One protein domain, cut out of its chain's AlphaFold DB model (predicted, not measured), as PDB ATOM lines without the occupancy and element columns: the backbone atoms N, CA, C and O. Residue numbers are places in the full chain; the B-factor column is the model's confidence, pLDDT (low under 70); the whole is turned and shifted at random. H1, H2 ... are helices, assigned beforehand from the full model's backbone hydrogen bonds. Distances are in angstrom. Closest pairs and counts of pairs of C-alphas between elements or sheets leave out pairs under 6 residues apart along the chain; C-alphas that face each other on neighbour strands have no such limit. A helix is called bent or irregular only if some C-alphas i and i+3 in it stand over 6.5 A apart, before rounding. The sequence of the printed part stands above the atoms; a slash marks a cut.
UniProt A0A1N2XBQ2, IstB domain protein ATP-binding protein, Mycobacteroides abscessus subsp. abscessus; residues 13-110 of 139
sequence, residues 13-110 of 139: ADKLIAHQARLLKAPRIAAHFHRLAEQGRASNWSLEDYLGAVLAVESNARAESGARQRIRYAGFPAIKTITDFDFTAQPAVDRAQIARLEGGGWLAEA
ATOM      1  N   ALA A  13     -12.711 -42.494  49.637       87.00
ATOM      2  CA  ALA A  13     -12.017 -42.319  48.366       87.00
ATOM      3  C   ALA A  13     -11.224 -41.000  48.306       87.00
ATOM      4  O   ALA A  13     -10.086 -41.000  47.842       87.00
ATOM      5  N   ASP A  14     -11.767 -39.892  48.822       90.81
ATOM      6  CA  ASP A  14     -11.090 -38.590  48.807       90.81
ATOM      7  C   ASP A  14      -9.816 -38.612  49.661       90.81
ATOM      8  O   ASP A  14      -8.769 -38.100  49.254       90.81
ATOM      9  N   LYS A  15      -9.876 -39.260  50.831       92.56
ATOM     10  CA  LYS A  15      -8.712 -39.430  51.713       92.56
ATOM     11  C   LYS A  15      -7.641 -40.295  51.061       92.56
ATOM     12  O   LYS A  15      -6.460 -39.937  51.113       92.56
ATOM     13  N   LEU A  16      -8.047 -41.404  50.437       93.88
ATOM     14  CA  LEU A  16      -7.142 -42.299  49.721       93.88
ATOM     15  C   LEU A  16      -6.452 -41.560  48.570       93.88
ATOM     16  O   LEU A  16      -5.225 -41.566  48.495       93.88
ATOM     17  N   ILE A  17      -7.211 -40.856  47.726       94.06
ATOM     18  CA  ILE A  17      -6.672 -40.075  46.606       94.06
ATOM     19  C   ILE A  17      -5.701 -39.007  47.116       94.06
ATOM     20  O   ILE A  17      -4.591 -38.892  46.597       94.06
ATOM     21  N   ALA A  18      -6.060 -38.265  48.166       93.38
ATOM     22  CA  ALA A  18      -5.181 -37.254  48.748       93.38
ATOM     23  C   ALA A  18      -3.884 -37.857  49.318       93.38
ATOM     24  O   ALA A  18      -2.810 -37.265  49.186       93.38
ATOM     25  N   HIS A  19      -3.957 -39.033  49.949       95.19
ATOM     26  CA  HIS A  19      -2.781 -39.748  50.439       95.19
ATOM     27  C   HIS A  19      -1.871 -40.200  49.290       95.19
ATOM     28  O   HIS A  19      -0.684 -39.874  49.299       95.19
ATOM     29  N   GLN A  20      -2.428 -40.855  48.270       96.25
ATOM     30  CA  GLN A  20      -1.663 -41.329  47.114       96.25
ATOM     31  C   GLN A  20      -1.053 -40.174  46.313       96.25
ATOM     32  O   GLN A  20       0.124 -40.211  45.951       96.25
ATOM     33  N   ALA A  21      -1.803 -39.089  46.111       96.25
ATOM     34  CA  ALA A  21      -1.312 -37.884  45.450       96.25
ATOM     35  C   ALA A  21      -0.103 -37.273  46.178       96.25
ATOM     36  O   ALA A  21       0.827 -36.791  45.529       96.25
ATOM     37  N   ARG A  22      -0.061 -37.325  47.517       96.31
ATOM     38  CA  ARG A  22       1.120 -36.896  48.286       96.31
ATOM     39  C   ARG A  22       2.316 -37.817  48.065       96.31
ATOM     40  O   ARG A  22       3.402 -37.308  47.800       96.31
ATOM     41  N   LEU A  23       2.125 -39.137  48.132       97.75
ATOM     42  CA  LEU A  23       3.204 -40.112  47.922       97.75
ATOM     43  C   LEU A  23       3.829 -39.983  46.526       97.75
ATOM     44  O   LEU A  23       5.049 -39.947  46.387       97.75
ATOM     45  N   LEU A  24       2.994 -39.811  45.501       96.19
ATOM     46  CA  LEU A  24       3.419 -39.644  44.109       96.19
ATOM     47  C   LEU A  24       3.917 -38.227  43.777       96.19
ATOM     48  O   LEU A  24       4.232 -37.938  42.617       96.19
ATOM     49  N   LYS A  25       3.958 -37.319  44.765       95.62
ATOM     50  CA  LYS A  25       4.266 -35.891  44.578       95.62
ATOM     51  C   LYS A  25       3.432 -35.270  43.451       95.62
ATOM     52  O   LYS A  25       3.953 -34.502  42.642       95.62
ATOM     53  N   ALA A  26       2.155 -35.634  43.378       96.38
ATOM     54  CA  ALA A  26       1.192 -35.223  42.361       96.38
ATOM     55  C   ALA A  26       0.136 -34.260  42.946       96.38
ATOM     56  O   ALA A  26      -1.041 -34.607  43.076       96.38
ATOM     57  N   PRO A  27       0.535 -33.045  43.371       94.50
ATOM     58  CA  PRO A  27      -0.345 -32.132  44.093       94.50
ATOM     59  C   PRO A  27      -1.535 -31.630  43.264       94.50
ATOM     60  O   PRO A  27      -2.523 -31.190  43.850       94.50
ATOM     61  N   ARG A  28      -1.469 -31.652  41.925       96.06
ATOM     62  CA  ARG A  28      -2.553 -31.136  41.071       96.06
ATOM     63  C   ARG A  28      -3.673 -32.158  40.950       96.06
ATOM     64  O   ARG A  28      -4.826 -31.752  40.859       96.06
ATOM     65  N   ILE A  29      -3.369 -33.451  41.082       95.94
ATOM     66  CA  ILE A  29      -4.392 -34.497  41.225       95.94
ATOM     67  C   ILE A  29      -5.281 -34.186  42.429       95.94
ATOM     68  O   ILE A  29      -6.484 -34.013  42.259       95.94
ATOM     69  N   ALA A  30      -4.692 -34.018  43.620       93.06
ATOM     70  CA  ALA A  30      -5.442 -33.723  44.845       93.06
ATOM     71  C   ALA A  30      -6.283 -32.437  44.744       93.06
ATOM     72  O   ALA A  30      -7.368 -32.365  45.312       93.06
ATOM     73  N   ALA A  31      -5.805 -31.436  44.001       93.31
ATOM     74  CA  ALA A  31      -6.511 -30.172  43.811       93.31
ATOM     75  C   ALA A  31      -7.657 -30.238  42.781       93.31
ATOM     76  O   ALA A  31      -8.565 -29.406  42.828       93.31
ATOM     77  N   HIS A  32      -7.620 -31.175  41.825       95.12
ATOM     78  CA  HIS A  32      -8.506 -31.136  40.656       95.12
ATOM     79  C   HIS A  32      -9.387 -32.370  40.448       95.12
ATOM     80  O   HIS A  32     -10.385 -32.244  39.736       95.12
ATOM     81  N   PHE A  33      -9.085 -33.517  41.066       94.50
ATOM     82  CA  PHE A  33      -9.817 -34.767  40.823       94.50
ATOM     83  C   PHE A  33     -11.331 -34.612  41.037       94.50
ATOM     84  O   PHE A  33     -12.113 -34.977  40.166       94.50
ATOM     85  N   HIS A  34     -11.756 -33.969  42.131       93.56
ATOM     86  CA  HIS A  34     -13.176 -33.821  42.443       93.56
ATOM     87  C   HIS A  34     -13.904 -32.963  41.401       93.56
ATOM     88  O   HIS A  34     -15.003 -33.295  40.962       93.56
ATOM     89  N   ARG A  35     -13.286 -31.861  40.956       94.75
ATOM     90  CA  ARG A  35     -13.856 -31.005  39.905       94.75
ATOM     91  C   ARG A  35     -13.988 -31.770  38.586       94.75
ATOM     92  O   ARG A  35     -15.008 -31.643  37.918       94.75
ATOM     93  N   LEU A  36     -12.977 -32.560  38.230       95.50
ATOM     94  CA  LEU A  36     -12.992 -33.389  37.025       95.50
ATOM     95  C   LEU A  36     -14.025 -34.518  37.118       95.50
ATOM     96  O   LEU A  36     -14.648 -34.837  36.114       95.50
ATOM     97  N   ALA A  37     -14.269 -35.069  38.308       94.56
ATOM     98  CA  ALA A  37     -15.284 -36.097  38.515       94.56
ATOM     99  C   ALA A  37     -16.699 -35.541  38.290       94.56
ATOM    100  O   ALA A  37     -17.521 -36.183  37.638       94.56
ATOM    101  N   GLU A  38     -16.977 -34.325  38.775       94.88
ATOM    102  CA  GLU A  38     -18.235 -33.619  38.486       94.88
ATOM    103  C   GLU A  38     -18.406 -33.355  36.985       94.88
ATOM    104  O   GLU A  38     -19.488 -33.556  36.434       94.88
ATOM    105  N   GLN A  39     -17.338 -32.923  36.309       95.50
ATOM    106  CA  GLN A  39     -17.357 -32.672  34.866       95.50
ATOM    107  C   GLN A  39     -17.559 -33.956  34.058       95.50
ATOM    108  O   GLN A  39     -18.359 -33.955  33.125       95.50
ATOM    109  N   GLY A  40     -16.882 -35.041  34.437       95.81
ATOM    110  CA  GLY A  40     -17.012 -36.343  33.795       95.81
ATOM    111  C   GLY A  40     -18.416 -36.915  33.952       95.81
ATOM    112  O   GLY A  40     -18.994 -37.371  32.974       95.81
ATOM    113  N   ARG A  41     -19.025 -36.780  35.138       95.62
ATOM    114  CA  ARG A  41     -20.432 -37.152  35.355       95.62
ATOM    115  C   ARG A  41     -21.391 -36.316  34.509       95.62
ATOM    116  O   ARG A  41     -22.302 -36.871  33.908       95.62
ATOM    117  N   ALA A  42     -21.177 -35.003  34.423       96.44
ATOM    118  CA  ALA A  42     -22.015 -34.121  33.604       96.44
ATOM    119  C   ALA A  42     -21.871 -34.378  32.093       96.44
ATOM    120  O   ALA A  42     -22.820 -34.168  31.345       96.44
ATOM    121  N   SER A  43     -20.693 -34.828  31.654       95.31
ATOM    122  CA  SER A  43     -20.361 -35.065  30.242       95.31
ATOM    123  C   SER A  43     -20.423 -36.546  29.852       95.31
ATOM    124  O   SER A  43     -20.014 -36.902  28.752       95.31
ATOM    125  N   ASN A  44     -20.909 -37.402  30.757       95.88
ATOM    126  CA  ASN A  44     -21.037 -38.849  30.593       95.88
ATOM    127  C   ASN A  44     -19.741 -39.555  30.134       95.88
ATOM    128  O   ASN A  44     -19.767 -40.413  29.252       95.88
ATOM    129  N   TRP A  45     -18.608 -39.163  30.720       97.69
ATOM    130  CA  TRP A  45     -17.293 -39.751  30.453       97.69
ATOM    131  C   TRP A  45     -17.203 -41.202  30.922       97.69
ATOM    132  O   TRP A  45     -17.784 -41.569  31.948       97.69
ATOM    133  N   SER A  46     -16.408 -42.000  30.207       97.44
ATOM    134  CA  SER A  46     -15.963 -43.297  30.715       97.44
ATOM    135  C   SER A  46     -15.027 -43.122  31.922       97.44
ATOM    136  O   SER A  46     -14.520 -42.025  32.199       97.44
ATOM    137  N   LEU A  47     -14.790 -44.201  32.674       95.69
ATOM    138  CA  LEU A  47     -13.856 -44.160  33.806       95.69
ATOM    139  C   LEU A  47     -12.421 -43.926  33.319       95.69
ATOM    140  O   LEU A  47     -11.646 -43.227  33.975       95.69
ATOM    141  N   GLU A  48     -12.100 -44.474  32.153       97.44
ATOM    142  CA  GLU A  48     -10.841 -44.325  31.439       97.44
ATOM    143  C   GLU A  48     -10.605 -42.863  31.038       97.44
ATOM    144  O   GLU A  48      -9.526 -42.329  31.303       97.44
ATOM    145  N   ASP A  49     -11.623 -42.185  30.497       97.56
ATOM    146  CA  ASP A  49     -11.543 -40.761  30.135       97.56
ATOM    147  C   ASP A  49     -11.324 -39.880  31.368       97.56
ATOM    148  O   ASP A  49     -10.487 -38.973  31.364       97.56
ATOM    149  N   TYR A  50     -12.042 -40.163  32.459       97.06
ATOM    150  CA  TYR A  50     -11.859 -39.451  33.721       97.06
ATOM    151  C   TYR A  50     -10.439 -39.632  34.271       97.06
ATOM    152  O   TYR A  50      -9.783 -38.645  34.623       97.06
ATOM    153  N   LEU A  51      -9.940 -40.871  34.322       96.31
ATOM    154  CA  LEU A  51      -8.587 -41.156  34.794       96.31
ATOM    155  C   LEU A  51      -7.540 -40.463  33.914       96.31
ATOM    156  O   LEU A  51      -6.628 -39.816  34.436       96.31
ATOM    157  N   GLY A  52      -7.704 -40.536  32.591       97.81
ATOM    158  CA  GLY A  52      -6.857 -39.843  31.625       97.81
ATOM    159  C   GLY A  52      -6.820 -38.335  31.868       97.81
ATOM    160  O   GLY A  52      -5.740 -37.752  31.959       97.81
ATOM    161  N   ALA A  53      -7.979 -37.704  32.073       97.38
ATOM    162  CA  ALA A  53      -8.073 -36.273  32.344       97.38
ATOM    163  C   ALA A  53      -7.385 -35.865  33.660       97.38
ATOM    164  O   ALA A  53      -6.689 -34.847  33.709       97.38
ATOM    165  N   VAL A  54      -7.538 -36.657  34.727       96.88
ATOM    166  CA  VAL A  54      -6.882 -36.397  36.020       96.88
ATOM    167  C   VAL A  54      -5.360 -36.465  35.891       96.88
ATOM    168  O   VAL A  54      -4.657 -35.579  36.386       96.88
ATOM    169  N   LEU A  55      -4.845 -37.486  35.204       97.12
ATOM    170  CA  LEU A  55      -3.408 -37.645  34.979       97.12
ATOM    171  C   LEU A  55      -2.848 -36.550  34.062       97.12
ATOM    172  O   LEU A  55      -1.772 -36.018  34.342       97.12
ATOM    173  N   ALA A  56      -3.595 -36.162  33.024       97.44
ATOM    174  CA  ALA A  56      -3.214 -35.102  32.094       97.44
ATOM    175  C   ALA A  56      -3.029 -33.747  32.793       97.44
ATOM    176  O   ALA A  56      -2.110 -32.995  32.474       97.44
ATOM    177  N   VAL A  57      -3.862 -33.429  33.789       97.06
ATOM    178  CA  VAL A  57      -3.719 -32.183  34.556       97.06
ATOM    179  C   VAL A  57      -2.387 -32.127  35.309       97.06
ATOM    180  O   VAL A  57      -1.730 -31.085  35.319       97.06
ATOM    181  N   GLU A  58      -1.951 -33.230  35.917       96.56
ATOM    182  CA  GLU A  58      -0.657 -33.272  36.606       96.56
ATOM    183  C   GLU A  58       0.518 -33.262  35.622       96.56
ATOM    184  O   GLU A  58       1.478 -32.518  35.836       96.56
ATOM    185  N   SER A  59       0.462 -34.050  34.544       97.00
ATOM    186  CA  SER A  59       1.551 -34.106  33.560       97.00
ATOM    187  C   SER A  59       1.759 -32.754  32.873       97.00
ATOM    188  O   SER A  59       2.896 -32.276  32.805       97.00
ATOM    189  N   ASN A  60       0.677 -32.080  32.476       96.81
ATOM    190  CA  ASN A  60       0.729 -30.747  31.876       96.81
ATOM    191  C   ASN A  60       1.293 -29.712  32.857       96.81
ATOM    192  O   ASN A  60       2.188 -28.943  32.504       96.81
ATOM    193  N   ALA A  61       0.849 -29.734  34.120       95.25
ATOM    194  CA  ALA A  61       1.364 -28.822  35.140       95.25
ATOM    195  C   ALA A  61       2.861 -29.036  35.426       95.25
ATOM    196  O   ALA A  61       3.590 -28.071  35.681       95.25
ATOM    197  N   ARG A  62       3.345 -30.285  35.378       95.06
ATOM    198  CA  ARG A  62       4.776 -30.602  35.512       95.06
ATOM    199  C   ARG A  62       5.580 -30.133  34.309       95.06
ATOM    200  O   ARG A  62       6.640 -29.540  34.505       95.06
ATOM    201  N   ALA A  63       5.079 -30.355  33.095       94.81
ATOM    202  CA  ALA A  63       5.721 -29.882  31.873       94.81
ATOM    203  C   ALA A  63       5.868 -28.352  31.888       94.81
ATOM    204  O   ALA A  63       6.967 -27.830  31.682       94.81
ATOM    205  N   GLU A  64       4.795 -27.642  32.241       93.19
ATOM    206  CA  GLU A  64       4.784 -26.185  32.352       93.19
ATOM    207  C   GLU A  64       5.716 -25.682  33.463       93.19
ATOM    208  O   GLU A  64       6.527 -24.779  33.247       93.19
ATOM    209  N   SER A  65       5.660 -26.294  34.648       94.25
ATOM    210  CA  SER A  65       6.552 -25.939  35.758       94.25
ATOM    211  C   SER A  65       8.018 -26.154  35.378       94.25
ATOM    212  O   SER A  65       8.850 -25.289  35.645       94.25
ATOM    213  N   GLY A  66       8.334 -27.264  34.707       94.31
ATOM    214  CA  GLY A  66       9.674 -27.555  34.204       94.31
ATOM    215  C   GLY A  66      10.145 -26.532  33.171       94.31
ATOM    216  O   GLY A  66      11.272 -26.049  33.266       94.31
ATOM    217  N   ALA A  67       9.281 -26.145  32.229       90.94
ATOM    218  CA  ALA A  67       9.585 -25.102  31.250       90.94
ATOM    219  C   ALA A  67       9.870 -23.754  31.930       90.94
ATOM    220  O   ALA A  67      10.917 -23.153  31.687       90.94
ATOM    221  N   ARG A  68       9.007 -23.326  32.861       90.50
ATOM    222  CA  ARG A  68       9.203 -22.092  33.640       90.50
ATOM    223  C   ARG A  68      10.495 -22.123  34.453       90.50
ATOM    224  O   ARG A  68      11.189 -21.113  34.523       90.50
ATOM    225  N   GLN A  69      10.841 -23.261  35.060       92.38
ATOM    226  CA  GLN A  69      12.108 -23.385  35.782       92.38
ATOM    227  C   GLN A  69      13.307 -23.268  34.846       92.38
ATOM    228  O   GLN A  69      14.216 -22.506  35.152       92.38
ATOM    229  N   ARG A  70      13.304 -23.943  33.691       91.75
ATOM    230  CA  ARG A  70      14.396 -23.820  32.711       91.75
ATOM    231  C   ARG A  70      14.584 -22.379  32.231       91.75
ATOM    232  O   ARG A  70      15.717 -21.919  32.176       91.75
ATOM    233  N   ILE A  71      13.496 -21.651  31.968       88.81
ATOM    234  CA  ILE A  71      13.553 -20.222  31.608       88.81
ATOM    235  C   ILE A  71      14.176 -19.398  32.741       88.81
ATOM    236  O   ILE A  71      15.059 -18.583  32.488       88.81
ATOM    237  N   ARG A  72      13.762 -19.636  33.995       87.38
ATOM    238  CA  ARG A  72      14.345 -18.958  35.165       87.38
ATOM    239  C   ARG A  72      15.837 -19.255  35.323       87.38
ATOM    240  O   ARG A  72      16.610 -18.328  35.538       87.38
ATOM    241  N   TYR A  73      16.245 -20.515  35.181       89.50
ATOM    242  CA  TYR A  73      17.648 -20.925  35.280       89.50
ATOM    243  C   TYR A  73      18.518 -20.396  34.136       89.50
ATOM    244  O   TYR A  73      19.704 -20.169  34.348       89.50
ATOM    245  N   ALA A  74      17.950 -20.160  32.951       86.94
ATOM    246  CA  ALA A  74      18.680 -19.585  31.825       86.94
ATOM    247  C   ALA A  74      19.087 -18.114  32.046       86.94
ATOM    248  O   ALA A  74      19.963 -17.614  31.344       86.94
ATOM    249  N   GLY A  75      18.484 -17.415  33.019       85.19
ATOM    250  CA  GLY A  75      18.910 -16.069  33.417       85.19
ATOM    251  C   GLY A  75      18.713 -14.999  32.339       85.19
ATOM    252  O   GLY A  75      19.443 -14.007  32.324       85.19
ATOM    253  N   PHE A  76      17.756 -15.189  31.424       81.06
ATOM    254  CA  PHE A  76      17.464 -14.199  30.390       81.06
ATOM    255  C   PHE A  76      17.007 -12.870  31.021       81.06
ATOM    256  O   PHE A  76      16.170 -12.883  31.925       81.06
ATOM    257  N   PRO A  77      17.504 -11.713  30.539       80.56
ATOM    258  CA  PRO A  77      17.154 -10.402  31.094       80.56
ATOM    259  C   PRO A  77      15.680 -10.031  30.874       80.56
ATOM    260  O   PRO A  77      15.123  -9.244  31.633       80.56
ATOM    261  N   ALA A  78      15.048 -10.604  29.849       79.31
ATOM    262  CA  ALA A  78      13.623 -10.491  29.585       79.31
ATOM    263  C   ALA A  78      13.123 -11.769  28.904       79.31
ATOM    264  O   ALA A  78      13.843 -12.380  28.111       79.31
ATOM    265  N   ILE A  79      11.879 -12.147  29.190       77.38
ATOM    266  CA  ILE A  79      11.174 -13.184  28.435       77.38
ATOM    267  C   ILE A  79      10.588 -12.496  27.205       77.38
ATOM    268  O   ILE A  79       9.732 -11.628  27.349       77.38
ATOM    269  N   LYS A  80      11.071 -12.857  26.014       75.94
ATOM    270  CA  LYS A  80      10.497 -12.418  24.739       75.94
ATOM    271  C   LYS A  80       9.842 -13.607  24.056       75.94
ATOM    272  O   LYS A  80      10.472 -14.654  23.905       75.94
ATOM    273  N   THR A  81       8.585 -13.445  23.672       81.44
ATOM    274  CA  THR A  81       7.848 -14.403  22.850       81.44
ATOM    275  C   THR A  81       7.916 -13.981  21.384       81.44
ATOM    276  O   THR A  81       8.265 -12.843  21.078       81.44
ATOM    277  N   ILE A  82       7.599 -14.886  20.455       79.12
ATOM    278  CA  ILE A  82       7.572 -14.547  19.021       79.12
ATOM    279  C   ILE A  82       6.459 -13.524  18.731       79.12
ATOM    280  O   ILE A  82       6.637 -12.648  17.892       79.12
ATOM    281  N   THR A  83       5.379 -13.533  19.515       79.19
ATOM    282  CA  THR A  83       4.334 -12.495  19.514       79.19
ATOM    283  C   THR A  83       4.859 -11.088  19.806       79.19
ATOM    284  O   THR A  83       4.270 -10.120  19.338       79.19
ATOM    285  N   ASP A  84       5.965 -10.965  20.546       79.88
ATOM    286  CA  ASP A  84       6.600  -9.677  20.858       79.88
ATOM    287  C   ASP A  84       7.573  -9.218  19.752       79.88
ATOM    288  O   ASP A  84       8.250  -8.198  19.898       79.88
ATOM    289  N   PHE A  85       7.708  -9.985  18.662       78.06
ATOM    290  CA  PHE A  85       8.629  -9.673  17.575       78.06
ATOM    291  C   PHE A  85       8.059  -8.586  16.658       78.06
ATOM    292  O   PHE A  85       7.055  -8.774  15.966       78.06
ATOM    293  N   ASP A  86       8.750  -7.449  16.605       80.75
ATOM    294  CA  ASP A  86       8.425  -6.373  15.678       80.75
ATOM    295  C   ASP A  86       9.012  -6.647  14.284       80.75
ATOM    296  O   ASP A  86      10.177  -6.377  13.991       80.75
ATOM    297  N   PHE A  87       8.164  -7.158  13.393       80.12
ATOM    298  CA  PHE A  87       8.506  -7.395  11.989       80.12
ATOM    299  C   PHE A  87       8.741  -6.109  11.182       80.12
ATOM    300  O   PHE A  87       9.257  -6.188  10.069       80.12
ATOM    301  N   THR A  88       8.354  -4.934  11.690       80.19
ATOM    302  CA  THR A  88       8.647  -3.655  11.024       80.19
ATOM    303  C   THR A  88      10.097  -3.229  11.244       80.19
ATOM    304  O   THR A  88      10.712  -2.672  10.337       80.19
ATOM    305  N   ALA A  89      10.680  -3.580  12.395       77.62
ATOM    306  CA  ALA A  89      12.084  -3.332  12.709       77.62
ATOM    307  C   ALA A  89      13.053  -4.200  11.885       77.62
ATOM    308  O   ALA A  89      14.203  -3.810  11.688       77.62
ATOM    309  N   GLN A  90      12.602  -5.355  11.377       75.25
ATOM    310  CA  GLN A  90      13.413  -6.270  10.565       75.25
ATOM    311  C   GLN A  90      12.628  -6.782   9.332       75.25
ATOM    312  O   GLN A  90      12.225  -7.949   9.296       75.25
ATOM    313  N   PRO A  91      12.444  -5.955   8.282       78.00
ATOM    314  CA  PRO A  91      11.596  -6.281   7.123       78.00
ATOM    315  C   PRO A  91      12.083  -7.468   6.281       78.00
ATOM    316  O   PRO A  91      11.314  -8.045   5.521       78.00
ATOM    317  N   ALA A  92      13.364  -7.830   6.401       80.94
ATOM    318  CA  ALA A  92      13.965  -8.950   5.680       80.94
ATOM    319  C   ALA A  92      13.513 -10.330   6.199       80.94
ATOM    320  O   ALA A  92      13.809 -11.345   5.571       80.94
ATOM    321  N   VAL A  93      12.836 -10.392   7.351       82.56
ATOM    322  CA  VAL A  93      12.345 -11.649   7.929       82.56
ATOM    323  C   VAL A  93      10.984 -11.999   7.336       82.56
ATOM    324  O   VAL A  93      10.006 -11.275   7.523       82.56
ATOM    325  N   ASP A  94      10.903 -13.152   6.670       85.56
ATOM    326  CA  ASP A  94       9.640 -13.691   6.165       85.56
ATOM    327  C   ASP A  94       8.718 -14.122   7.322       85.56
ATOM    328  O   ASP A  94       8.996 -15.072   8.061       85.56
ATOM    329  N   ARG A  95       7.570 -13.445   7.443       85.12
ATOM    330  CA  ARG A  95       6.516 -13.767   8.420       85.12
ATOM    331  C   ARG A  95       5.983 -15.186   8.242       85.12
ATOM    332  O   ARG A  95       5.712 -15.857   9.236       85.12
ATOM    333  N   ALA A  96       5.850 -15.655   7.001       87.50
ATOM    334  CA  ALA A  96       5.330 -16.989   6.727       87.50
ATOM    335  C   ALA A  96       6.298 -18.071   7.226       87.50
ATOM    336  O   ALA A  96       5.865 -19.099   7.744       87.50
ATOM    337  N   GLN A  97       7.608 -17.835   7.119       87.25
ATOM    338  CA  GLN A  97       8.618 -18.711   7.697       87.25
ATOM    339  C   GLN A  97       8.535 -18.753   9.222       87.25
ATOM    340  O   GLN A  97       8.502 -19.849   9.773       87.25
ATOM    341  N   ILE A  98       8.458 -17.607   9.901       87.31
ATOM    342  CA  ILE A  98       8.359 -17.576  11.369       87.31
ATOM    343  C   ILE A  98       7.104 -18.308  11.860       87.31
ATOM    344  O   ILE A  98       7.223 -19.167  12.731       87.31
ATOM    345  N   ALA A  99       5.946 -18.083  11.235       87.12
ATOM    346  CA  ALA A  99       4.705 -18.783  11.578       87.12
ATOM    347  C   ALA A  99       4.813 -20.316  11.419       87.12
ATOM    348  O   ALA A  99       4.285 -21.078  12.228       87.12
ATOM    349  N   ARG A 100       5.555 -20.804  10.411       87.12
ATOM    350  CA  ARG A 100       5.839 -22.248  10.279       87.12
ATOM    351  C   ARG A 100       6.693 -22.778  11.433       87.12
ATOM    352  O   ARG A 100       6.477 -23.904  11.877       87.12
ATOM    353  N   LEU A 101       7.658 -21.994  11.917       87.88
ATOM    354  CA  LEU A 101       8.515 -22.384  13.045       87.88
ATOM    355  C   LEU A 101       7.759 -22.340  14.382       87.88
ATOM    356  O   LEU A 101       8.007 -23.196  15.234       87.88
ATOM    357  N   GLU A 102       6.811 -21.410  14.543       86.69
ATOM    358  CA  GLU A 102       5.890 -21.357  15.690       86.69
ATOM    359  C   GLU A 102       5.054 -22.633  15.823       86.69
ATOM    360  O   GLU A 102       4.814 -23.099  16.935       86.69
ATOM    361  N   GLY A 103       4.681 -23.251  14.697       87.38
ATOM    362  CA  GLY A 103       3.967 -24.529  14.677       87.38
ATOM    363  C   GLY A 103       4.763 -25.720  15.232       87.38
ATOM    364  O   GLY A 103       4.201 -26.797  15.401       87.38
ATOM    365  N   GLY A 104       6.063 -25.566  15.508       86.44
ATOM    366  CA  GLY A 104       6.858 -26.582  16.206       86.44
ATOM    367  C   GLY A 104       7.167 -27.852  15.403       86.44
ATOM    368  O   GLY A 104       7.746 -28.783  15.957       86.44
ATOM    369  N   GLY A 105       6.843 -27.909  14.104       89.44
ATOM    370  CA  GLY A 105       7.080 -29.098  13.266       89.44
ATOM    371  C   GLY A 105       8.548 -29.549  13.232       89.44
ATOM    372  O   GLY A 105       8.850 -30.737  13.168       89.44
ATOM    373  N   TRP A 106       9.475 -28.608  13.404       90.00
ATOM    374  CA  TRP A 106      10.910 -28.874  13.505       90.00
ATOM    375  C   TRP A 106      11.310 -29.743  14.708       90.00
ATOM    376  O   TRP A 106      12.328 -30.426  14.618       90.00
ATOM    377  N   LEU A 107      10.522 -29.770  15.795       88.12
ATOM    378  CA  LEU A 107      10.772 -30.678  16.921       88.12
ATOM    379  C   LEU A 107      10.517 -32.135  16.523       88.12
ATOM    380  O   LEU A 107      11.295 -33.009  16.894       88.12
ATOM    381  N   ALA A 108       9.451 -32.394  15.757       89.75
ATOM    382  CA  ALA A 108       9.119 -33.737  15.279       89.75
ATOM    383  C   ALA A 108      10.152 -34.249  14.264       89.75
ATOM    384  O   ALA A 108      10.476 -35.432  14.244       89.75
ATOM    385  N   GLU A 109      10.706 -33.342  13.459       91.06
ATOM    386  CA  GLU A 109      11.751 -33.640  12.476       91.06
ATOM    387  C   GLU A 109      13.176 -33.628  13.069       91.06
ATOM    388  O   GLU A 109      14.143 -33.795  12.328       91.06
ATOM    389  N   ALA A 110      13.327 -33.396  14.382       90.75
ATOM    390  CA  ALA A 110      14.615 -33.257  15.071       90.75
ATOM    391  C   ALA A 110      15.588 -32.258  14.397       90.75
ATOM    392  O   ALA A 110      16.806 -32.449  14.399       90.75
TER     393      ALA A 110
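What this domain is: This is residues 13 to 110 of the 139 residues of the protein "IstB domain protein ATP-binding protein" of Mycobacteroides abscessus subsp. abscessus (UniProt A0A1N2XBQ2). One long helix, H3, is a beam with H2 folded back along its first part and H1 folded back on the start of H2, a small three-helix head at one end. From the beam's other end a long link runs away to two short helices, H4 and H5, which pack on none of the other three. The printed part has 98 residues with five named helices in the order H1 to H5, no named strand, and the class all helix. It is extended, with a radius of gyration of the C-alphas of 20.0 A and spans of 60 by 33 by 25 A.

Where its parts are: Find C-alpha 47 at (-13.856, -44.160, 33.806); from there H3, residues 47 to 74, runs 40.8 A to C-alpha 74 at (18.680, -19.585, 31.825). Before it look for H2, residues 27 to 42, 24.2 A long, and H1, residues 13 to 23, 15.4 A long. After it come H4, residues 95 to 102, and H5, residues 105 to 108, ending at (9.119, -33.737, 15.279).

How they stand to each other: H3 touches H2 with residues 49 to 61 alone; the closest C-alphas, of Arg 28 and Glu 58, are 5.3 A apart. This hairpin has a tilt of 37 degrees, only just steep, opposite ways. H2 is irregular, with C-alphas 31 and 34 7.7 A apart. With residues 27 to 30 alone it touches H1 in another hairpin, closest at the C-alphas of Ala 18 and Ala 30, 5.3 A. H3 and H4 are apart; H4 and H5 meet only through their link. Every O i to N i+4 pair is within hydrogen-bond range in H1 and H4, but 10 of 12 in H2 and 23 of 24 in H3; H5 is too short for such a pair.

The domain as a whole: Look to Ala 13 and Ala 92 for the C-alphas farthest apart, 60.1 A. The printed part has no cut, and the link from H3 to H4 is long, 20 residues. No printed residue is under pLDDT 70.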